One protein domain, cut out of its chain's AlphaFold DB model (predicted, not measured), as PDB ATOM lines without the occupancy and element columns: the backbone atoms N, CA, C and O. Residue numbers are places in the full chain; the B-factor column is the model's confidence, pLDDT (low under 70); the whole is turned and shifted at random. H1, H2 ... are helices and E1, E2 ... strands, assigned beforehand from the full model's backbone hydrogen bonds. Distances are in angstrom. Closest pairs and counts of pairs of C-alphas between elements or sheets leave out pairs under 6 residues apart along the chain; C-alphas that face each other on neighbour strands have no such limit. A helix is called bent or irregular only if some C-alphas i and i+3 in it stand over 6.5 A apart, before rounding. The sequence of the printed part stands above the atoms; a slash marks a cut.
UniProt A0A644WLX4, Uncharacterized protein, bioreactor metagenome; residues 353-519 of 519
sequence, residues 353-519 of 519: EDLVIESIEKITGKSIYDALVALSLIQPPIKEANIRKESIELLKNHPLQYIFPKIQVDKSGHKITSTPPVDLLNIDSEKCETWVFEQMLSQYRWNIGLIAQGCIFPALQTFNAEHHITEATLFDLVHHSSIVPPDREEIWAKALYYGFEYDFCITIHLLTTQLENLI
ATOM      1  N   GLU A 353     198.546 224.913 285.760       90.25
ATOM      2  CA  GLU A 353     198.124 225.786 286.865       90.25
ATOM      3  C   GLU A 353     197.176 225.082 287.847       90.25
ATOM      4  O   GLU A 353     197.440 225.081 289.048       90.25
ATOM      5  N   ASP A 354     196.153 224.390 287.343       90.38
ATOM      6  CA  ASP A 354     195.200 223.651 288.181       90.38
ATOM      7  C   ASP A 354     195.884 222.547 289.007       90.38
ATOM      8  O   ASP A 354     195.590 222.384 290.191       90.38
ATOM      9  N   LEU A 355     196.844 221.822 288.410       89.62
ATOM     10  CA  LEU A 355     197.606 220.778 289.107       89.62
ATOM     11  C   LEU A 355     198.437 221.367 290.250       89.62
ATOM     12  O   LEU A 355     198.505 220.777 291.332       89.62
ATOM     13  N   VAL A 356     199.049 222.529 290.007       91.00
ATOM     14  CA  VAL A 356     199.855 223.251 290.996       91.00
ATOM     15  C   VAL A 356     198.976 223.704 292.156       91.00
ATOM     16  O   VAL A 356     199.315 223.430 293.308       91.00
ATOM     17  N   ILE A 357     197.839 224.344 291.865       92.94
ATOM     18  CA  ILE A 357     196.895 224.827 292.881       92.94
ATOM     19  C   ILE A 357     196.411 223.662 293.750       92.94
ATOM     20  O   ILE A 357     196.558 223.715 294.971       92.94
ATOM     21  N   GLU A 358     195.922 222.580 293.137       92.25
ATOM     22  CA  GLU A 358     195.418 221.410 293.869       92.25
ATOM     23  C   GLU A 358     196.503 220.790 294.768       92.25
ATOM     24  O   GLU A 358     196.240 220.351 295.890       92.25
ATOM     25  N   SER A 359     197.749 220.761 294.292       92.44
ATOM     26  CA  SER A 359     198.867 220.171 295.034       92.44
ATOM     27  C   SER A 359     199.301 221.020 296.226       92.44
ATOM     28  O   SER A 359     199.649 220.465 297.268       92.44
ATOM     29  N   ILE A 360     199.224 222.349 296.109       93.00
ATOM     30  CA  ILE A 360     199.452 223.280 297.222       93.00
ATOM     31  C   ILE A 360     198.345 223.125 298.272       93.00
ATOM     32  O   ILE A 360     198.642 222.908 299.448       93.00
ATOM     33  N   GLU A 361     197.074 223.152 297.854       94.31
ATOM     34  CA  GLU A 361     195.914 223.015 298.750       94.31
ATOM     35  C   GLU A 361     195.931 221.702 299.547       94.31
ATOM     36  O   GLU A 361     195.516 221.658 300.707       94.31
ATOM     37  N   LYS A 362     196.456 220.622 298.956       94.25
ATOM     38  CA  LYS A 362     196.620 219.330 299.637       94.25
ATOM     39  C   LYS A 362     197.612 219.364 300.796       94.25
ATOM     40  O   LYS A 362     197.545 218.455 301.625       94.25
ATOM     41  N   ILE A 363     198.521 220.329 300.864       95.12
ATOM     42  CA  ILE A 363     199.530 220.429 301.926       95.12
ATOM     43  C   ILE A 363     199.173 221.528 302.926       95.12
ATOM     44  O   ILE A 363     199.312 221.312 304.128       95.12
ATOM     45  N   THR A 364     198.676 222.665 302.442       94.31
ATOM     46  CA  THR A 364     198.514 223.878 303.243       94.31
ATOM     47  C   THR A 364     197.670 223.691 304.503       94.31
ATOM     48  O   THR A 364     196.556 223.163 304.472       94.31
ATOM     49  N   GLY A 365     198.197 224.182 305.626       92.69
ATOM     50  CA  GLY A 365     197.506 224.237 306.914       92.69
ATOM     51  C   GLY A 365     197.394 222.893 307.639       92.69
ATOM     52  O   GLY A 365     196.667 222.800 308.633       92.69
ATOM     53  N   LYS A 366     198.085 221.850 307.164       95.38
ATOM     54  CA  LYS A 366     198.125 220.532 307.811       95.38
ATOM     55  C   LYS A 366     199.176 220.473 308.921       95.38
ATOM     56  O   LYS A 366     200.071 221.306 309.016       95.38
ATOM     57  N   SER A 367     199.059 219.477 309.799       95.44
ATOM     58  CA  SER A 367     200.142 219.154 310.735       95.44
ATOM     59  C   SER A 367     201.317 218.524 309.977       95.44
ATOM     60  O   SER A 367     201.105 217.925 308.926       95.44
ATOM     61  N   ILE A 368     202.537 218.579 310.523       92.56
ATOM     62  CA  ILE A 368     203.730 218.021 309.855       92.56
ATOM     63  C   ILE A 368     203.548 216.557 309.421       92.56
ATOM     64  O   ILE A 368     203.929 216.194 308.312       92.56
ATOM     65  N   TYR A 369     202.921 215.716 310.251       92.44
ATOM     66  CA  TYR A 369     202.701 214.304 309.926       92.44
ATOM     67  C   TYR A 369     201.599 214.118 308.877       92.44
ATOM     68  O   TYR A 369     201.768 213.325 307.955       92.44
ATOM     69  N   ASP A 370     200.506 214.880 308.962       94.25
ATOM     70  CA  ASP A 370     199.435 214.829 307.958       94.25
ATOM     71  C   ASP A 370     199.906 215.372 306.602       94.25
ATOM     72  O   ASP A 370     199.515 214.862 305.551       94.25
ATOM     73  N   ALA A 371     200.767 216.390 306.622       94.38
ATOM     74  CA  ALA A 371     201.414 216.962 305.453       94.38
ATOM     75  C   ALA A 371     202.415 215.975 304.833       94.38
ATOM     76  O   ALA A 371     202.431 215.821 303.615       94.38
ATOM     77  N   LEU A 372     203.185 215.239 305.647       92.88
ATOM     78  CA  LEU A 372     204.071 214.169 305.173       92.88
ATOM     79  C   LEU A 372     203.295 213.036 304.498       92.88
ATOM     80  O   LEU A 372     203.663 212.598 303.407       92.88
ATOM     81  N   VAL A 373     202.196 212.589 305.111       92.94
ATOM     82  CA  VAL A 373     201.312 211.585 304.505       92.94
ATOM     83  C   VAL A 373     200.737 212.116 303.192       92.94
ATOM     84  O   VAL A 373     200.797 211.423 302.176       92.94
ATOM     85  N   ALA A 374     200.244 213.356 303.176       94.06
ATOM     86  CA  ALA A 374     199.704 213.980 301.971       94.06
ATOM     87  C   ALA A 374     200.749 214.113 300.851       94.06
ATOM     88  O   ALA A 374     200.436 213.815 299.702       94.06
ATOM     89  N   LEU A 375     201.988 214.484 301.181       93.44
ATOM     90  CA  LEU A 375     203.095 214.582 300.231       93.44
ATOM     91  C   LEU A 375     203.469 213.206 299.662       93.44
ATOM     92  O   LEU A 375     203.639 213.064 298.453       93.44
ATOM     93  N   SER A 376     203.530 212.172 300.507       90.12
ATOM     94  CA  SER A 376     203.832 210.801 300.065       90.12
ATOM     95  C   SER A 376     202.764 210.210 299.133       90.12
ATOM     96  O   SER A 376     203.061 209.339 298.317       90.12
ATOM     97  N   LEU A 377     201.528 210.708 299.230       91.19
ATOM     98  CA  LEU A 377     200.371 210.273 298.447       91.19
ATOM     99  C   LEU A 377     199.935 211.315 297.407       91.19
ATOM    100  O   LEU A 377     198.827 211.211 296.877       91.19
ATOM    101  N   ILE A 378     200.781 212.313 297.112       90.19
ATOM    102  CA  ILE A 378     200.410 213.467 296.282       90.19
ATOM    103  C   ILE A 378     199.910 213.051 294.895       90.19
ATOM    104  O   ILE A 378     198.971 213.648 294.371       90.19
ATOM    105  N   GLN A 379     200.494 211.980 294.348       85.94
ATOM    106  CA  GLN A 379     200.107 211.391 293.077       85.94
ATOM    107  C   GLN A 379     200.072 209.857 293.178       85.94
ATOM    108  O   GLN A 379     201.058 209.250 293.603       85.94
ATOM    109  N   PRO A 380     198.978 209.195 292.753       81.19
ATOM    110  CA  PRO A 380     198.928 207.740 292.700       81.19
ATOM    111  C   PRO A 380     199.874 207.176 291.623       81.19
ATOM    112  O   PRO A 380     200.102 207.827 290.598       81.19
ATOM    113  N   PRO A 381     200.370 205.934 291.791       80.88
ATOM    114  CA  PRO A 381     201.178 205.268 290.776       80.88
ATOM    115  C   PRO A 381     200.469 205.218 289.422       80.88
ATOM    116  O   PRO A 381     199.284 204.878 289.332       80.88
ATOM    117  N   ILE A 382     201.212 205.515 288.356       85.75
ATOM    118  CA  ILE A 382     200.674 205.424 287.001       85.75
ATOM    119  C   ILE A 382     200.468 203.943 286.666       85.75
ATOM    120  O   ILE A 382     201.409 203.151 286.677       85.75
ATOM    121  N   LYS A 383     199.222 203.562 286.375       89.50
ATOM    122  CA  LYS A 383     198.867 202.179 286.049       89.50
ATOM    123  C   LYS A 383     199.263 201.860 284.611       89.50
ATOM    124  O   LYS A 383     198.775 202.510 283.686       89.50
ATOM    125  N   GLU A 384     200.050 200.803 284.424       90.88
ATOM    126  CA  GLU A 384     200.462 200.307 283.103       90.88
ATOM    127  C   GLU A 384     199.265 200.108 282.162       90.88
ATOM    128  O   GLU A 384     199.280 200.572 281.024       90.88
ATOM    129  N   ALA A 385     198.186 199.496 282.664       89.38
ATOM    130  CA  ALA A 385     196.976 199.239 281.887       89.38
ATOM    131  C   ALA A 385     196.333 200.518 281.318       89.38
ATOM    132  O   ALA A 385     195.791 200.486 280.213       89.38
ATOM    133  N   ASN A 386     196.414 201.644 282.038       88.81
ATOM    134  CA  ASN A 386     195.867 202.920 281.578       88.81
ATOM    135  C   ASN A 386     196.733 203.504 280.459       88.81
ATOM    136  O   ASN A 386     196.207 203.792 279.388       88.81
ATOM    137  N   ILE A 387     198.055 203.574 280.669       89.56
ATOM    138  CA  ILE A 387     199.004 204.051 279.648       89.56
ATOM    139  C   ILE A 387     198.858 203.211 278.376       89.56
ATOM    140  O   ILE A 387     198.808 203.742 277.270       89.56
ATOM    141  N   ARG A 388     198.743 201.885 278.519       89.38
ATOM    142  CA  ARG A 388     198.561 200.984 277.382       89.38
ATOM    143  C   ARG A 388     197.280 201.289 276.611       89.38
ATOM    144  O   ARG A 388     197.309 201.364 275.383       89.38
ATOM    145  N   LYS A 389     196.160 201.471 277.316       88.00
ATOM    146  CA  LYS A 389     194.869 201.808 276.705       88.00
ATOM    147  C   LYS A 389     194.947 203.138 275.948       88.00
ATOM    148  O   LYS A 389     194.576 203.188 274.778       88.00
ATOM    149  N   GLU A 390     195.472 204.179 276.587       85.62
ATOM    150  CA  GLU A 390     195.628 205.517 276.001       85.62
ATOM    151  C   GLU A 390     196.576 205.505 274.794       85.62
ATOM    152  O   GLU A 390     196.304 206.134 273.771       85.62
ATOM    153  N   SER A 391     197.674 204.750 274.872       85.81
ATOM    154  CA  SER A 391     198.607 204.558 273.758       85.81
ATOM    155  C   SER A 391     197.918 203.931 272.545       85.81
ATOM    156  O   SER A 391     198.088 204.418 271.429       85.81
ATOM    157  N   ILE A 392     197.085 202.906 272.747       83.56
ATOM    158  CA  ILE A 392     196.313 202.275 271.663       83.56
ATOM    159  C   ILE A 392     195.291 203.241 271.058       83.56
ATOM    160  O   ILE A 392     195.118 203.264 269.840       83.56
ATOM    161  N   GLU A 393     194.615 204.044 271.877       83.88
ATOM    162  CA  GLU A 393     193.668 205.048 271.382       83.88
ATOM    163  C   GLU A 393     194.368 206.110 270.519       83.88
ATOM    164  O   GLU A 393     193.881 206.436 269.435       83.88
ATOM    165  N   LEU A 394     195.555 206.582 270.916       78.69
ATOM    166  CA  LEU A 394     196.350 207.500 270.091       78.69
ATOM    167  C   LEU A 394     196.820 206.870 268.777       78.69
ATOM    168  O   LEU A 394     196.819 207.550 267.745       78.69
ATOM    169  N   LEU A 395     197.201 205.589 268.793       76.25
ATOM    170  CA  LEU A 395     197.548 204.859 267.570       76.25
ATOM    171  C   LEU A 395     196.364 204.838 266.590       76.25
ATOM    172  O   LEU A 395     196.537 205.102 265.401       76.25
ATOM    173  N   LYS A 396     195.151 204.589 267.102       75.31
ATOM    174  CA  LYS A 396     193.913 204.543 266.304       75.31
ATOM    175  C   LYS A 396     193.493 205.910 265.764       75.31
ATOM    176  O   LYS A 396     192.991 205.984 264.645       75.31
ATOM    177  N   ASN A 397     193.711 206.981 266.525       79.12
ATOM    178  CA  ASN A 397     193.282 208.331 266.148       79.12
ATOM    179  C   ASN A 397     194.247 209.039 265.180       79.12
ATOM    180  O   ASN A 397     193.828 209.939 264.452       79.12
ATOM    181  N   HIS A 398     195.521 208.631 265.130       76.31
ATOM    182  CA  HIS A 398     196.542 209.258 264.277       76.31
ATOM    183  C   HIS A 398     197.273 208.270 263.347       76.31
ATOM    184  O   HIS A 398     198.502 208.283 263.287       76.31
ATOM    185  N   PRO A 399     196.557 207.448 262.557       68.44
ATOM    186  CA  PRO A 399     197.140 206.333 261.802       68.44
ATOM    187  C   PRO A 399     198.264 206.759 260.844       68.44
ATOM    188  O   PRO A 399     199.265 206.060 260.704       68.44
ATOM    189  N   LEU A 400     198.144 207.940 260.226       69.75
ATOM    190  CA  LEU A 400     199.124 208.465 259.267       69.75
ATOM    191  C   LEU A 400     200.498 208.775 259.881       69.75
ATOM    192  O   LEU A 400     201.471 208.872 259.142       69.75
ATOM    193  N   GLN A 401     200.613 208.936 261.201       69.31
ATOM    194  CA  GLN A 401     201.915 209.170 261.839       69.31
ATOM    195  C   GLN A 401     202.764 207.894 261.913       69.31
ATOM    196  O   GLN A 401     203.984 207.973 262.022       69.31
ATOM    197  N   TYR A 402     202.127 206.725 261.810       69.19
ATOM    198  CA  TYR A 402     202.752 205.418 262.033       69.19
ATOM    199  C   TYR A 402     203.019 204.641 260.738       69.19
ATOM    200  O   TYR A 402     203.632 203.575 260.769       69.19
ATOM    201  N   ILE A 403     202.599 205.175 259.584       66.81
ATOM    202  CA  ILE A 403     202.915 204.602 258.261       66.81
ATOM    203  C   ILE A 403     204.364 204.864 257.836       66.81
ATOM    204  O   ILE A 403     204.837 204.293 256.855       66.81
ATOM    205  N   PHE A 404     205.066 205.737 258.558       72.19
ATOM    206  CA  PHE A 404     206.476 206.023 258.349       72.19
ATOM    207  C   PHE A 404     207.301 205.441 259.500       72.19
ATOM    208  O   PHE A 404     206.852 205.447 260.648       72.19
ATOM    209  N   PRO A 405     208.517 204.940 259.223       71.06
ATOM    210  CA  PRO A 405     209.382 204.437 260.275       71.06
ATOM    211  C   PRO A 405     209.823 205.576 261.198       71.06
ATOM    212  O   PRO A 405     210.211 206.650 260.734       71.06
ATOM    213  N   LYS A 406     209.842 205.316 262.508       76.50
ATOM    214  CA  LYS A 406     210.443 206.223 263.495       76.50
ATOM    215  C   LYS A 406     211.889 205.812 263.727       76.50
ATOM    216  O   LYS A 406     212.170 204.642 263.968       76.50
ATOM    217  N   ILE A 407     212.818 206.761 263.653       75.94
ATOM    218  CA  ILE A 407     214.245 206.520 263.894       75.94
ATOM    219  C   ILE A 407     214.657 207.319 265.124       75.94
ATOM    220  O   ILE A 407     214.480 208.535 265.161       75.94
ATOM    221  N   GLN A 408     215.205 206.632 266.122       79.00
ATOM    222  CA  GLN A 408     215.792 207.270 267.294       79.00
ATOM    223  C   GLN A 408     217.305 207.342 267.104       79.00
ATOM    224  O   GLN A 408     217.938 206.332 266.784       79.00
ATOM    225  N   VAL A 409     217.875 208.527 267.302       78.81
ATOM    226  CA  VAL A 409     219.311 208.782 267.146       78.81
ATOM    227  C   VAL A 409     219.929 209.265 268.454       78.81
ATOM    228  O   VAL A 409     219.247 209.852 269.294       78.81
ATOM    229  N   ASP A 410     221.221 209.009 268.629       80.25
ATOM    230  CA  ASP A 410     221.996 209.529 269.750       80.25
ATOM    231  C   ASP A 410     222.411 210.999 269.541       80.25
ATOM    232  O   ASP A 410     222.107 211.630 268.527       80.25
ATOM    233  N   LYS A 411     223.156 211.554 270.508       77.12
ATOM    234  CA  LYS A 411     223.676 212.934 270.450       77.12
ATOM    235  C   LYS A 411     224.623 213.193 269.270       77.12
ATOM    236  O   LYS A 411     224.901 214.348 268.972       77.12
ATOM    237  N   SER A 412     225.152 212.145 268.648       71.94
ATOM    238  CA  SER A 412     226.031 212.213 267.481       71.94
ATOM    239  C   SER A 412     225.313 211.917 266.160       71.94
ATOM    240  O   SER A 412     225.946 211.980 265.110       71.94
ATOM    241  N   GLY A 413     224.000 211.653 266.193       69.62
ATOM    242  CA  GLY A 413     223.190 211.336 265.018       69.62
ATOM    243  C   GLY A 413     223.175 209.852 264.648       69.62
ATOM    244  O   GLY A 413     222.471 209.478 263.712       69.62
ATOM    245  N   HIS A 414     223.887 208.990 265.383       73.62
ATOM    246  CA  HIS A 414     223.869 207.556 265.109       73.62
ATOM    247  C   HIS A 414     222.526 206.965 265.509       73.62
ATOM    248  O   HIS A 414     222.021 207.191 266.611       73.62
ATOM    249  N   LYS A 415     221.963 206.148 264.623       79.31
ATOM    250  CA  LYS A 415     220.744 205.389 264.886       79.31
ATOM    251  C   LYS A 415     220.944 204.435 266.072       79.31
ATOM    252  O   LYS A 415     221.755 203.518 265.997       79.31
ATOM    253  N   ILE A 416     220.148 204.624 267.123       79.50
ATOM    254  CA  ILE A 416     220.058 203.729 268.286       79.50
ATOM    255  C   ILE A 416     219.060 202.611 267.986       79.50
ATOM    256  O   ILE A 416     219.359 201.431 268.135       79.50
ATOM    257  N   THR A 417     217.863 202.993 267.544       77.12
ATOM    258  CA  THR A 417     216.781 202.061 267.223       77.12
ATOM    259  C   THR A 417     215.909 202.610 266.097       77.12
ATOM    260  O   THR A 417     215.950 203.801 265.767       77.12
ATOM    261  N   SER A 418     215.131 201.733 265.470       75.62
ATOM    262  CA  SER A 418     214.031 202.139 264.600       75.62
ATOM    263  C   SER A 418     212.812 201.279 264.812       75.62
ATOM    264  O   SER A 418     212.916 200.053 264.865       75.62
ATOM    265  N   THR A 419     211.671 201.934 264.744       76.12
ATOM    266  CA  THR A 419     210.353 201.321 264.799       76.12
ATOM    267  C   THR A 419     209.842 201.250 263.360       76.12
ATOM    268  O   THR A 419     209.732 202.297 262.711       76.12
ATOM    269  N   PRO A 420     209.635 200.042 262.799       70.88
ATOM    270  CA  PRO A 420     209.200 199.877 261.408       70.88
ATOM    271  C   PRO A 420     207.782 200.429 261.222       70.88
ATOM    272  O   PRO A 420     207.079 200.526 262.209       70.88
ATOM    273  N   PRO A 421     207.304 200.755 260.014       71.56
ATOM    274  CA  PRO A 421     205.917 201.184 259.817       71.56
ATOM    275  C   PRO A 421     204.887 200.182 260.352       71.56
ATOM    276  O   PRO A 421     205.097 198.969 260.271       71.56
ATOM    277  N   VAL A 422     203.758 200.686 260.851       67.75
ATOM    278  CA  VAL A 422     202.591 199.859 261.185       67.75
ATOM    279  C   VAL A 422     201.851 199.490 259.904       67.75
ATOM    280  O   VAL A 422     201.541 200.354 259.083       67.75
ATOM    281  N   ASP A 423     201.514 198.208 259.759       64.50
ATOM    282  CA  ASP A 423     200.494 197.793 258.801       64.50
ATOM    283  C   ASP A 423     199.126 198.255 259.317       64.50
ATOM    284  O   ASP A 423     198.572 197.686 260.261       64.50
ATOM    285  N   LEU A 424     198.593 199.312 258.701       58.16
ATOM    286  CA  LEU A 424     197.298 199.900 259.052       58.16
ATOM    287  C   LEU A 424     196.140 198.896 258.977       58.16
ATOM    288  O   LEU A 424     195.108 199.121 259.610       58.16
ATOM    289  N   LEU A 425     196.297 197.801 258.228       56.59
ATOM    290  CA  LEU A 425     195.286 196.753 258.103       56.59
ATOM    291  C   LEU A 425     195.254 195.814 259.321       56.59
ATOM    292  O   LEU A 425     194.288 195.075 259.482       56.59
ATOM    293  N   ASN A 426     196.273 195.847 260.190       59.84
ATOM    294  CA  ASN A 426     196.451 194.915 261.310       59.84
ATOM    295  C   ASN A 426     196.971 195.603 262.588       59.84
ATOM    296  O   ASN A 426     197.913 195.122 263.229       59.84
ATOM    297  N   ILE A 427     196.333 196.710 262.991       56.06
ATOM    298  CA  ILE A 427     196.683 197.474 264.209       56.06
ATOM    299  C   ILE A 427     196.672 196.590 265.477       56.06
ATOM    300  O   ILE A 427     197.457 196.837 266.384       56.06
ATOM    301  N   ASP A 428     195.866 195.524 265.517       54.50
ATOM    302  CA  ASP A 428     195.750 194.615 266.671       54.50
ATOM    303  C   ASP A 428     196.665 193.363 266.588       54.50
ATOM    304  O   ASP A 428     196.498 192.416 267.356       54.50
ATOM    305  N   SER A 429     197.625 193.310 265.653       60.50
ATOM    306  CA  SER A 429     198.561 192.177 265.532       60.50
ATOM    307  C   SER A 429     199.748 192.268 266.502       60.50
ATOM    308  O   SER A 429     200.155 193.352 266.904       60.50
ATOM    309  N   GLU A 430     200.387 191.131 266.809       59.00
ATOM    310  CA  GLU A 430     201.603 191.036 267.647       59.00
ATOM    311  C   GLU A 430     202.746 191.960 267.165       59.00
ATOM    312  O   GLU A 430     203.577 192.409 267.949       59.00
ATOM    313  N   LYS A 431     202.752 192.331 265.875       58.31
ATOM    314  CA  LYS A 431     203.706 193.285 265.281       58.31
ATOM    315  C   LYS A 431     203.495 194.734 265.739       58.31
ATOM    316  O   LYS A 431     204.427 195.532 265.655       58.31
ATOM    317  N   CYS A 432     202.308 195.080 266.226       66.62
ATOM    318  CA  CYS A 432     202.000 196.408 266.753       66.62
ATOM    319  C   CYS A 432     202.422 196.583 268.211       66.62
ATOM    320  O   CYS A 432     202.541 197.721 268.659       66.62
ATOM    321  N   GLU A 433     202.723 195.504 268.943       77.81
ATOM    322  CA  GLU A 433     203.152 195.598 270.345       77.81
ATOM    323  C   GLU A 433     204.423 196.438 270.506       77.81
ATOM    324  O   GLU A 433     204.534 197.201 271.460       77.81
ATOM    325  N   THR A 434     205.355 196.388 269.548       76.88
ATOM    326  CA  THR A 434     206.554 197.241 269.582       76.88
ATOM    327  C   THR A 434     206.196 198.729 269.534       76.88
ATOM    328  O   THR A 434     206.773 199.522 270.273       76.88
ATOM    329  N   TRP A 435     205.208 199.114 268.719       77.00
ATOM    330  CA  TRP A 435     204.721 200.495 268.663       77.00
ATOM    331  C   TRP A 435     203.936 200.892 269.896       77.00
ATOM    332  O   TRP A 435     204.138 201.990 270.409       77.00
ATOM    333  N   VAL A 436     203.053 200.011 270.370       82.94
ATOM    334  CA  VAL A 436     202.285 200.235 271.595       82.94
ATOM    335  C   VAL A 436     203.250 200.480 272.748       82.94
ATOM    336  O   VAL A 436     203.123 201.486 273.437       82.94
ATOM    337  N   PHE A 437     204.267 199.633 272.905       85.62
ATOM    338  CA  PHE A 437     205.266 199.774 273.955       85.62
ATOM    339  C   PHE A 437     206.098 201.057 273.820       85.62
ATOM    340  O   PHE A 437     206.271 201.781 274.800       85.62
ATOM    341  N   GLU A 438     206.575 201.401 272.618       83.19
ATOM    342  CA  GLU A 438     207.281 202.673 272.412       83.19
ATOM    343  C   GLU A 438     206.405 203.890 272.734       83.19
ATOM    344  O   GLU A 438     206.878 204.861 273.335       83.19
ATOM    345  N   GLN A 439     205.129 203.843 272.353       84.50
ATOM    346  CA  GLN A 439     204.178 204.906 272.644       84.50
ATOM    347  C   GLN A 439     203.908 205.007 274.149       84.50
ATOM    348  O   GLN A 439     203.921 206.116 274.688       84.50
ATOM    349  N   MET A 440     203.775 203.869 274.837       89.81
ATOM    350  CA  MET A 440     203.633 203.809 276.292       89.81
ATOM    351  C   MET A 440     204.833 204.444 276.993       89.81
ATOM    352  O   MET A 440     204.653 205.269 277.886       89.81
ATOM    353  N   LEU A 441     206.060 204.119 276.568       88.31
ATOM    354  CA  LEU A 441     207.277 204.718 277.123       88.31
ATOM    355  C   LEU A 441     207.322 206.231 276.896       88.31
ATOM    356  O   LEU A 441     207.672 206.986 277.805       88.31
ATOM    357  N   SER A 442     206.957 206.687 275.696       84.62
ATOM    358  CA  SER A 442     206.897 208.114 275.378       84.62
ATOM    359  C   SER A 442     205.896 208.842 276.280       84.62
ATOM    360  O   SER A 442     206.255 209.842 276.902       84.62
ATOM    361  N   GLN A 443     204.670 208.325 276.401       85.75
ATOM    362  CA  GLN A 443     203.641 208.883 277.284       85.75
ATOM    363  C   GLN A 443     204.075 208.878 278.748       85.75
ATOM    364  O   GLN A 443     203.947 209.886 279.434       85.75
ATOM    365  N   TYR A 444     204.641 207.770 279.223       90.25
ATOM    366  CA  TYR A 444     205.108 207.647 280.598       90.25
ATOM    367  C   TYR A 444     206.161 208.707 280.940       90.25
ATOM    368  O   TYR A 444     206.060 209.364 281.976       90.25
ATOM    369  N   ARG A 445     207.127 208.946 280.039       87.19
ATOM    370  CA  ARG A 445     208.133 210.008 280.207       87.19
ATOM    371  C   ARG A 445     207.505 211.400 280.299       87.19
ATOM    372  O   ARG A 445     207.926 212.186 281.146       87.19
ATOM    373  N   TRP A 446     206.512 211.698 279.462       84.06
ATOM    374  CA  TRP A 446     205.773 212.965 279.525       84.06
ATOM    375  C   TRP A 446     204.997 213.111 280.837       84.06
ATOM    376  O   TRP A 446     205.108 214.141 281.501       84.06
ATOM    377  N   ASN A 447     204.283 212.063 281.248       87.50
ATOM    378  CA  ASN A 447     203.476 212.061 282.465       87.50
ATOM    379  C   ASN A 447     204.331 212.289 283.715       87.50
ATOM    380  O   ASN A 447     203.965 213.112 284.550       87.50
ATOM    381  N   ILE A 448     205.489 211.625 283.832       90.06
ATOM    382  CA  ILE A 448     206.413 211.859 284.954       90.06
ATOM    383  C   ILE A 448     206.855 213.324 284.999       90.06
ATOM    384  O   ILE A 448     206.864 213.922 286.072       90.06
ATOM    385  N   GLY A 449     207.204 213.909 283.846       88.31
ATOM    386  CA  GLY A 449     207.624 215.308 283.770       88.31
ATOM    387  C   GLY A 449     206.547 216.272 284.273       88.31
ATOM    388  O   GLY A 449     206.841 217.148 285.086       88.31
ATOM    389  N   LEU A 450     205.298 216.067 283.843       87.81
ATOM    390  CA  LEU A 450     204.153 216.874 284.273       87.81
ATOM    391  C   LEU A 450     203.851 216.702 285.765       87.81
ATOM    392  O   LEU A 450     203.667 217.692 286.460       87.81
ATOM    393  N   ILE A 451     203.854 215.469 286.275       91.12
ATOM    394  CA  ILE A 451     203.617 215.177 287.698       91.12
ATOM    395  C   ILE A 451     204.699 215.813 288.576       91.12
ATOM    396  O   ILE A 451     204.398 216.379 289.626       91.12
ATOM    397  N   ALA A 452     205.964 215.734 288.160       91.25
ATOM    398  CA  ALA A 452     207.065 216.309 288.920       91.25
ATOM    399  C   ALA A 452     206.923 217.834 289.047       91.25
ATOM    400  O   ALA A 452     207.038 218.368 290.148       91.25
ATOM    401  N   GLN A 453     206.635 218.520 287.935       89.69
ATOM    402  CA  GLN A 453     206.538 219.983 287.888       89.69
ATOM    403  C   GLN A 453     205.220 220.523 288.451       89.69
ATOM    404  O   GLN A 453     205.221 221.555 289.114       89.69
ATOM    405  N   GLY A 454     204.108 219.843 288.176       90.81
ATOM    406  CA  GLY A 454     202.767 220.285 288.548       90.81
ATOM    407  C   GLY A 454     202.324 219.821 289.929       90.81
ATOM    408  O   GLY A 454     201.499 220.490 290.535       90.81
ATOM    409  N   CYS A 455     202.865 218.711 290.445       93.25
ATOM    410  CA  CYS A 455     202.385 218.130 291.700       93.25
ATOM    411  C   CYS A 455     203.461 218.015 292.774       93.25
ATOM    412  O   CYS A 455     203.342 218.623 293.837       93.25
ATOM    413  N   ILE A 456     204.520 217.248 292.505       93.19
ATOM    414  CA  ILE A 456     205.511 216.884 293.529       93.19
ATOM    415  C   ILE A 456     206.288 218.115 293.993       93.19
ATOM    416  O   ILE A 456     206.391 218.363 295.192       93.19
ATOM    417  N   PHE A 457     206.837 218.886 293.051       93.88
ATOM    418  CA  PHE A 457     207.684 220.023 293.387       93.88
ATOM    419  C   PHE A 457     206.913 221.147 294.106       93.88
ATOM    420  O   PHE A 457     207.380 221.560 295.167       93.88
ATOM    421  N   PRO A 458     205.719 221.585 293.648       93.25
ATOM    422  CA  PRO A 458     204.919 222.563 294.387       93.25
ATOM    423  C   PRO A 458     204.519 222.086 295.787       93.25
ATOM    424  O   PRO A 458     204.660 222.835 296.749       93.25
ATOM    425  N   ALA A 459     204.078 220.829 295.926       95.38
ATOM    426  CA  ALA A 459     203.711 220.271 297.226       95.38
ATOM    427  C   ALA A 459     204.908 220.237 298.191       95.38
ATOM    428  O   ALA A 459     204.767 220.589 299.361       95.38
ATOM    429  N   LEU A 460     206.094 219.865 297.699       95.00
ATOM    430  CA  LEU A 460     207.330 219.874 298.481       95.00
ATOM    431  C   LEU A 460     207.729 221.296 298.904       95.00
ATOM    432  O   LEU A 460     208.121 221.507 300.051       95.00
ATOM    433  N   GLN A 461     207.594 222.278 298.008       93.31
ATOM    434  CA  GLN A 461     207.864 223.681 298.325       93.31
ATOM    435  C   GLN A 461     206.944 224.213 299.419       93.31
ATOM    436  O   GLN A 461     207.424 224.825 300.373       93.31
ATOM    437  N   THR A 462     205.644 223.942 299.314       93.69
ATOM    438  CA  THR A 462     204.669 224.315 300.344       93.69
ATOM    439  C   THR A 462     204.964 223.614 301.665       93.69
ATOM    440  O   THR A 462     204.973 224.263 302.708       93.69
ATOM    441  N   PHE A 463     205.291 222.318 301.630       95.94
ATOM    442  CA  PHE A 463     205.672 221.565 302.825       95.94
ATOM    443  C   PHE A 463     206.859 222.218 303.542       95.94
ATOM    444  O   PHE A 463     206.780 222.503 304.734       95.94
ATOM    445  N   ASN A 464     207.937 222.508 302.813       92.81
ATOM    446  CA  ASN A 464     209.150 223.111 303.370       92.81
ATOM    447  C   ASN A 464     208.957 224.569 303.818       92.81
ATOM    448  O   ASN A 464     209.726 225.068 304.638       92.81
ATOM    449  N   ALA A 465     207.957 225.270 303.279       89.81
ATOM    450  CA  ALA A 465     207.607 226.616 303.720       89.81
ATOM    451  C   ALA A 465     206.849 226.612 305.059       89.81
ATOM    452  O   ALA A 465     207.024 227.527 305.865       89.81
ATOM    453  N   GLU A 466     206.011 225.600 305.304       92.50
ATOM    454  CA  GLU A 466     205.176 225.494 306.510       92.50
ATOM    455  C   GLU A 466     205.822 224.664 307.630       92.50
ATOM    456  O   GLU A 466     205.477 224.817 308.809       92.50
ATOM    457  N   HIS A 467     206.757 223.777 307.289       91.81
ATOM    458  CA  HIS A 467     207.328 222.799 308.207       91.81
ATOM    459  C   HIS A 467     208.848 222.710 308.093       91.81
ATOM    460  O   HIS A 467     209.436 222.887 307.032       91.81
ATOM    461  N   HIS A 468     209.484 222.361 309.210       88.25
ATOM    462  CA  HIS A 468     210.906 222.061 309.261       88.25
ATOM    463  C   HIS A 468     211.098 220.579 309.574       88.25
ATOM    464  O   HIS A 468     210.770 220.129 310.674       88.25
ATOM    465  N   ILE A 469     211.619 219.828 308.603       89.25
ATOM    466  CA  ILE A 469     211.963 218.419 308.772       89.25
ATOM    467  C   ILE A 469     213.461 218.269 309.008       89.25
ATOM    468  O   ILE A 469     214.274 218.910 308.351       89.25
ATOM    469  N   THR A 470     213.825 217.422 309.965       89.25
ATOM    470  CA  THR A 470     215.228 217.151 310.287       89.25
ATOM    471  C   THR A 470     215.607 215.742 309.860       89.25
ATOM    472  O   THR A 470     214.753 214.854 309.796       89.25
ATOM    473  N   GLU A 471     216.900 215.514 309.624       89.69
ATOM    474  CA  GLU A 471     217.434 214.172 309.366       89.69
ATOM    475  C   GLU A 471     217.060 213.193 310.488       89.69
ATOM    476  O   GLU A 471     216.668 212.069 310.201       89.69
ATOM    477  N   ALA A 472     217.081 213.632 311.753       91.12
ATOM    478  CA  ALA A 472     216.677 212.806 312.892       91.12
ATOM    479  C   ALA A 472     215.205 212.366 312.799       91.12
ATOM    480  O   ALA A 472     214.897 211.196 312.999       91.12
ATOM    481  N   THR A 473     214.303 213.276 312.413       89.94
ATOM    482  CA  THR A 473     212.882 212.951 312.197       89.94
ATOM    483  C   THR A 473     212.701 211.920 311.083       89.94
ATOM    484  O   THR A 473     211.888 211.005 311.208       89.94
ATOM    485  N   LEU A 474     213.455 212.048 309.990       92.56
ATOM    486  CA  LEU A 474     213.414 211.091 308.884       92.56
ATOM    487  C   LEU A 474     214.039 209.749 309.265       92.56
ATOM    488  O   LEU A 474     213.504 208.714 308.883       92.56
ATOM    489  N   PHE A 475     215.117 209.754 310.046       93.75
ATOM    490  CA  PHE A 475     215.727 208.544 310.584       93.75
ATOM    491  C   PHE A 475     214.745 207.776 311.464       93.75
ATOM    492  O   PHE A 475     214.548 206.584 311.246       93.75
ATOM    493  N   ASP A 476     214.053 208.460 312.377       92.38
ATOM    494  CA  ASP A 476     213.029 207.840 313.218       92.38
ATOM    495  C   ASP A 476     211.911 207.209 312.368       92.38
ATOM    496  O   ASP A 476     211.493 206.084 312.636       92.38
ATOM    497  N   LEU A 477     211.450 207.885 311.308       90.69
ATOM    498  CA  LEU A 477     210.441 207.341 310.385       90.69
ATOM    499  C   LEU A 477     210.944 206.105 309.629       90.69
ATOM    500  O   LEU A 477     210.223 205.116 309.493       90.69
ATOM    501  N   VAL A 478     212.180 206.165 309.142       92.25
ATOM    502  CA  VAL A 478     212.828 205.089 308.388       92.25
ATOM    503  C   VAL A 478     213.070 203.862 309.268       92.25
ATOM    504  O   VAL A 478     212.764 202.753 308.840       92.25
ATOM    505  N   HIS A 479     213.539 204.052 310.501       92.25
ATOM    506  CA  HIS A 479     213.814 202.981 311.463       92.25
ATOM    507  C   HIS A 479     212.560 202.162 311.811       92.25
ATOM    508  O   HIS A 479     212.622 200.956 312.036       92.25
ATOM    509  N   HIS A 480     211.385 202.796 311.811       91.06
ATOM    510  CA  HIS A 480     210.109 202.111 312.041       91.06
ATOM    511  C   HIS A 480     209.495 201.510 310.763       91.06
ATOM    512  O   HIS A 480     208.410 200.922 310.809       91.06
ATOM    513  N   SER A 481     210.159 201.641 309.612       89.12
ATOM    514  CA  SER A 481     209.655 201.169 308.329       89.12
ATOM    515  C   SER A 481     210.105 199.739 308.035       89.12
ATOM    516  O   SER A 481     211.268 199.481 307.753       89.12
ATOM    517  N   SER A 482     209.157 198.799 308.001       88.94
ATOM    518  CA  SER A 482     209.440 197.375 307.725       88.94
ATOM    519  C   SER A 482     210.050 197.081 306.346       88.94
ATOM    520  O   SER A 482     210.541 195.977 306.126       88.94
ATOM    521  N   ILE A 483     209.994 198.039 305.414       88.25
ATOM    522  CA  ILE A 483     210.569 197.888 304.074       88.25
ATOM    523  C   ILE A 483     212.064 198.225 304.049       88.25
ATOM    524  O   ILE A 483     212.758 197.796 303.136       88.25
ATOM    525  N   VAL A 484     212.568 198.989 305.025       89.44
ATOM    526  CA  VAL A 484     213.960 199.443 305.031       89.44
ATOM    527  C   VAL A 484     214.839 198.424 305.768       89.44
ATOM    528  O   VAL A 484     214.523 198.060 306.900       89.44
ATOM    529  N   PRO A 485     215.946 197.951 305.163       88.06
ATOM    530  CA  PRO A 485     216.882 197.061 305.843       88.06
ATOM    531  C   PRO A 485     217.537 197.731 307.070       88.06
ATOM    532  O   PRO A 485     218.007 198.867 306.937       88.06
ATOM    533  N   PRO A 486     217.649 197.040 308.226       85.06
ATOM    534  CA  PRO A 486     218.170 197.631 309.467       85.06
ATOM    535  C   PRO A 486     219.599 198.190 309.382       85.06
ATOM    536  O   PRO A 486     219.986 199.062 310.149       85.06
ATOM    537  N   ASP A 487     220.415 197.696 308.452       89.06
ATOM    538  CA  ASP A 487     221.800 198.129 308.234       89.06
ATOM    539  C   ASP A 487     221.926 199.320 307.269       89.06
ATOM    540  O   ASP A 487     223.036 199.777 306.986       89.06
ATOM    541  N   ARG A 488     220.802 199.828 306.745       90.75
ATOM    542  CA  ARG A 488     220.779 200.869 305.703       90.75
ATOM    543  C   ARG A 488     219.921 202.083 306.033       90.75
ATOM    544  O   ARG A 488     219.827 203.002 305.219       90.75
ATOM    545  N   GLU A 489     219.332 202.113 307.221       92.75
ATOM    546  CA  GLU A 489     218.431 203.165 307.705       92.75
ATOM    547  C   GLU A 489     219.049 204.567 307.574       92.75
ATOM    548  O   GLU A 489     218.408 205.493 307.082       92.75
ATOM    549  N   GLU A 490     220.334 204.713 307.917       92.69
ATOM    550  CA  GLU A 490     221.057 205.988 307.820       92.69
ATOM    551  C   GLU A 490     221.162 206.490 306.370       92.69
ATOM    552  O   GLU A 490     221.010 207.683 306.105       92.69
ATOM    553  N   ILE A 491     221.381 205.587 305.409       92.50
ATOM    554  CA  ILE A 491     221.485 205.946 303.990       92.50
ATOM    555  C   ILE A 491     220.121 206.404 303.470       92.50
ATOM    556  O   ILE A 491     220.042 207.414 302.772       92.50
ATOM    557  N   TRP A 492     219.049 205.701 303.842       93.56
ATOM    558  CA  TRP A 492     217.675 206.076 303.503       93.56
ATOM    559  C   TRP A 492     217.281 207.431 304.091       93.56
ATOM    560  O   TRP A 492     216.770 208.284 303.365       93.56
ATOM    561  N   ALA A 493     217.559 207.654 305.377       93.44
ATOM    562  CA  ALA A 493     217.255 208.906 306.060       93.44
ATOM    563  C   ALA A 493     217.969 210.096 305.405       93.44
ATOM    564  O   ALA A 493     217.326 211.095 305.081       93.44
ATOM    565  N   LYS A 494     219.270 209.957 305.117       92.69
ATOM    566  CA  LYS A 494     220.055 210.983 304.410       92.69
ATOM    567  C   LYS A 494     219.525 211.246 303.014       92.69
ATOM    568  O   LYS A 494     219.391 212.399 302.618       92.69
ATOM    569  N   ALA A 495     219.209 210.195 302.265       93.69
ATOM    570  CA  ALA A 495     218.714 210.343 300.907       93.69
ATOM    571  C   ALA A 495     217.369 211.086 300.869       93.69
ATOM    572  O   ALA A 495     217.197 211.992 300.058       93.69
ATOM    573  N   LEU A 496     216.445 210.767 301.782       93.44
ATOM    574  CA  LEU A 496     215.193 211.511 301.932       93.44
ATOM    575  C   LEU A 496     215.446 212.957 302.365       93.44
ATOM    576  O   LEU A 496     214.854 213.867 301.791       93.44
ATOM    577  N   TYR A 497     216.346 213.176 303.330       94.25
ATOM    578  CA  TYR A 497     216.674 214.509 303.839       94.25
ATOM    579  C   TYR A 497     217.202 215.429 302.732       94.25
ATOM    580  O   TYR A 497     216.671 216.520 302.538       94.25
ATOM    581  N   TYR A 498     218.163 214.959 301.930       92.69
ATOM    582  CA  TYR A 498     218.646 215.703 300.764       92.69
ATOM    583  C   TYR A 498     217.539 215.979 299.739       92.69
ATOM    584  O   TYR A 498     217.565 217.018 299.081       92.69
ATOM    585  N   GLY A 499     216.539 215.099 299.635       91.56
ATOM    586  CA  GLY A 499     215.369 215.316 298.788       91.56
ATOM    587  C   GLY A 499     214.520 216.492 299.269       91.56
ATOM    588  O   GLY A 499     214.105 217.315 298.452       91.56
ATOM    589  N   PHE A 500     214.316 216.610 300.585       93.19
ATOM    590  CA  PHE A 500     213.646 217.765 301.190       93.19
ATOM    591  C   PHE A 500     214.461 219.060 301.054       93.19
ATOM    592  O   PHE A 500     213.871 220.117 300.868       93.19
ATOM    593  N   GLU A 501     215.793 218.990 301.044       89.94
ATOM    594  CA  GLU A 501     216.689 220.139 300.802       89.94
ATOM    595  C   GLU A 501     216.867 220.490 299.308       89.94
ATOM    596  O   GLU A 501     217.673 221.349 298.951       89.94
ATOM    597  N   TYR A 502     216.120 219.836 298.412       90.62
ATOM    598  CA  TYR A 502     216.213 219.981 296.952       90.62
ATOM    599  C   TYR A 502     217.558 219.556 296.334       90.62
ATOM    600  O   TYR A 502     217.800 219.812 295.148       90.62
ATOM    601  N   ASP A 503     218.421 218.854 297.075       90.06
ATOM    602  CA  ASP A 503     219.629 218.236 296.527       90.06
ATOM    603  C   ASP A 503     219.287 216.887 295.883       90.06
ATOM    604  O   ASP A 503     219.599 215.788 296.366       90.06
ATOM    605  N   PHE A 504     218.598 216.973 294.746       90.44
ATOM    606  CA  PHE A 504     218.184 215.799 293.987       90.44
ATOM    607  C   PHE A 504     219.371 215.022 293.408       90.44
ATOM    608  O   PHE A 504     219.239 213.830 293.150       90.44
ATOM    609  N   CYS A 505     220.537 215.656 293.235       90.75
ATOM    610  CA  CYS A 505     221.740 214.985 292.747       90.75
ATOM    611  C   CYS A 505     222.207 213.928 293.754       90.75
ATOM    612  O   CYS A 505     222.313 212.745 293.413       90.75
ATOM    613  N   ILE A 506     222.409 214.336 295.012       90.50
ATOM    614  CA  ILE A 506     222.793 213.415 296.087       90.50
ATOM    615  C   ILE A 506     221.671 212.404 296.340       90.50
ATOM    616  O   ILE A 506     221.927 211.202 296.423       90.50
ATOM    617  N   THR A 507     220.422 212.873 296.383       93.38
ATOM    618  CA  THR A 507     219.242 212.024 296.600       93.38
ATOM    619  C   THR A 507     219.157 210.884 295.591       93.38
ATOM    620  O   THR A 507     219.002 209.734 295.993       93.38
ATOM    621  N   ILE A 508     219.300 211.165 294.290       91.56
ATOM    622  CA  ILE A 508     219.232 210.146 293.233       91.56
ATOM    623  C   ILE A 508     220.374 209.137 293.385       91.56
ATOM    624  O   ILE A 508     220.130 207.933 293.304       91.56
ATOM    625  N   HIS A 509     221.603 209.597 293.638       92.12
ATOM    626  CA  HIS A 509     222.751 208.703 293.816       92.12
ATOM    627  C   HIS A 509     222.594 207.766 295.018       92.12
ATOM    628  O   HIS A 509     222.940 206.587 294.920       92.12
ATOM    629  N   LEU A 510     222.044 208.264 296.128       92.69
ATOM    630  CA  LEU A 510     221.795 207.450 297.312       92.69
ATOM    631  C   LEU A 510     220.583 206.529 297.109       92.69
ATOM    632  O   LEU A 510     220.738 205.313 297.207       92.69
ATOM    633  N   LEU A 511     219.409 207.068 296.753       90.19
ATOM    634  CA  LEU A 511     218.163 206.296 296.631       90.19
ATOM    635  C   LEU A 511     218.221 205.210 295.556       90.19
ATOM    636  O   LEU A 511     217.667 204.141 295.787       90.19
ATOM    637  N   THR A 512     218.885 205.432 294.415       90.25
ATOM    638  CA  THR A 512     218.915 204.432 293.325       90.25
ATOM    639  C   THR A 512     219.485 203.100 293.813       90.25
ATOM    640  O   THR A 512     218.847 202.064 293.663       90.25
ATOM    641  N   THR A 513     220.629 203.136 294.505       87.44
ATOM    642  CA  THR A 513     221.263 201.927 295.065       87.44
ATOM    643  C   THR A 513     220.426 201.249 296.150       87.44
ATOM    644  O   THR A 513     220.565 200.048 296.384       87.44
ATOM    645  N   GLN A 514     219.573 202.011 296.839       89.00
ATOM    646  CA  GLN A 514     218.696 201.473 297.871       89.00
ATOM    647  C   GLN A 514     217.431 200.854 297.279       89.00
ATOM    648  O   GLN A 514     217.029 199.781 297.711       89.00
ATOM    649  N   LEU A 515     216.845 201.473 296.255       86.00
ATOM    650  CA  LEU A 515     215.704 200.925 295.524       86.00
ATOM    651  C   LEU A 515     216.076 199.640 294.781       86.00
ATOM    652  O   LEU A 515     215.327 198.674 294.852       86.00
ATOM    653  N   GLU A 516     217.248 199.589 294.140       85.69
ATOM    654  CA  GLU A 516     217.776 198.361 293.521       85.69
ATOM    655  C   GLU A 516     217.983 197.226 294.526       85.69
ATOM    656  O   GLU A 516     217.952 196.065 294.148       85.69
ATOM    657  N   ASN A 517     218.211 197.544 295.801       83.12
ATOM    658  CA  ASN A 517     218.348 196.539 296.849       83.12
ATOM    659  C   ASN A 517     216.998 196.022 297.372       83.12
ATOM    660  O   ASN A 517     216.964 194.941 297.955       83.12
ATOM    661  N   LEU A 518     215.915 196.788 297.193       79.19
ATOM    662  CA  LEU A 518     214.557 196.383 297.568       79.19
ATOM    663  C   LEU A 518     213.883 195.476 296.528       79.19
ATOM    664  O   LEU A 518     212.934 194.773 296.879       79.19
ATOM    665  N   ILE A 519     214.329 195.543 295.269       68.06
ATOM    666  CA  ILE A 519     213.855 194.739 294.128       68.06
ATOM    667  C   ILE A 519     214.684 193.459 294.045       68.06
ATOM    668  O   ILE A 519     214.076 192.388 293.817       68.06
TER     669      ILE A 519
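AT A GLANCE: This is residues 353 to 519 of the 519 residues of an uncharacterized protein of bioreactor metagenome (UniProt A0A644WLX4). One long bent helix, H4, makes a spine along most of the length of this model, with small parts packed at both ends. H1 and H2 pack on its later arm H4b, H3 crosses its earlier arm H4a, the strand hairpin E1-E2 lies near the start of H4a, and H5, H6 and H7 form a separate small group of helices to one side of H4b, with H6 the nearest of them to it. The printed part has 167 residues, with seven named helices and two named strands in the order H1 H2 H3 E1 E2 H4 H5 H6 H7; the sheet, E1 - E2, is antiparallel and the class is mostly helix. The whole is loose, with a radius of gyration of the C-alphas of 20.8 A, and elongated, spanning 60 by 37 by 33 A.

HOW THE PARTS SIT: H1, residues 353 to 361, touches the hub, H4, residues 430 to 466. By its hydrogen bonds H4 was assigned as one helix, but it is bent: C-alphas 454 and 457 are 6.9 A apart, and its arms H4a, residues 430 to 454, and H4b, residues 457 to 466, stand at a shallow tilt of 26 degrees. H4a is itself irregular, with C-alphas 431 and 434 6.50 A apart. H1 touches H4b at a shallow tilt of 33 degrees, only just short of steep, the closest C-alphas being those of Ile 360 and Ala 459, 5.2 A apart; of H4a it touches residue 454 alone. H2, residues 368 to 376, touches H4b, opposite ways at a shallow tilt of 4 degrees, the closest C-alphas being those of Leu 375 and Ala 459, 6.5 A apart. H3, residues 384 to 397, touches H4a at residues 436 to 444 alone, at a steep tilt of 69 degrees, only just short of about perpendicular; the closest C-alphas, of Ser 391 and Met 440, are 5.7 A apart. E1, residues 406 to 409, and E2, residues 415 to 419, form an antiparallel hairpin, with N 406 and O 419 at 3.0 A and N 408 and O 417 at 2.9 A, within hydrogen-bond range. H5, residues 471 to 479, touches H6, residues 489 to 500, at a steep tilt of 50 degrees, the closest C-alphas, of Phe 475 and Ala 493, being 4.8 A apart. H6 and H7, residues 504 to 518, form a helical hairpin at a steep tilt of 38 degrees, with the C-alphas of Ala 495 and Thr 507 closest at 4.7 A. H4b and H6 are close but not clearly touching, with the C-alphas of Leu 460 and Phe 500 closest at 7.2 A, while H7 is apart from both arms of H4. Helix packing is mostly crossed, but only just: 2 of 6 touching pairs are at a shallow tilt. Every O i to N i+4 pair is within hydrogen-bond range in H1, H2, H3, H4b, H5 and H6, against 19 of 21 in H4a and 9 of 11 in H7.

IN THESE COORDINATES: H1 begins at C-alpha 353, (198.124, 225.786, 286.865). From first to last C-alpha H3 measures 20.1 A, H4a 36.0 A, H4b 14.4 A, H6 16.7 A and H7 20.1 A. H4a begins at C-alpha 430, (201.603, 191.036, 267.647), and H7 ends at C-alpha 518, (214.557, 196.383, 297.568).

THE WHOLE: The two C-alphas farthest apart, of Leu 425 and Ala 472, are 61.0 A apart. The printed part has no cut and no long link. Its mean pLDDT is 85.3, with residues 399 to 403, 413, 422 to 432 and 519 under 70.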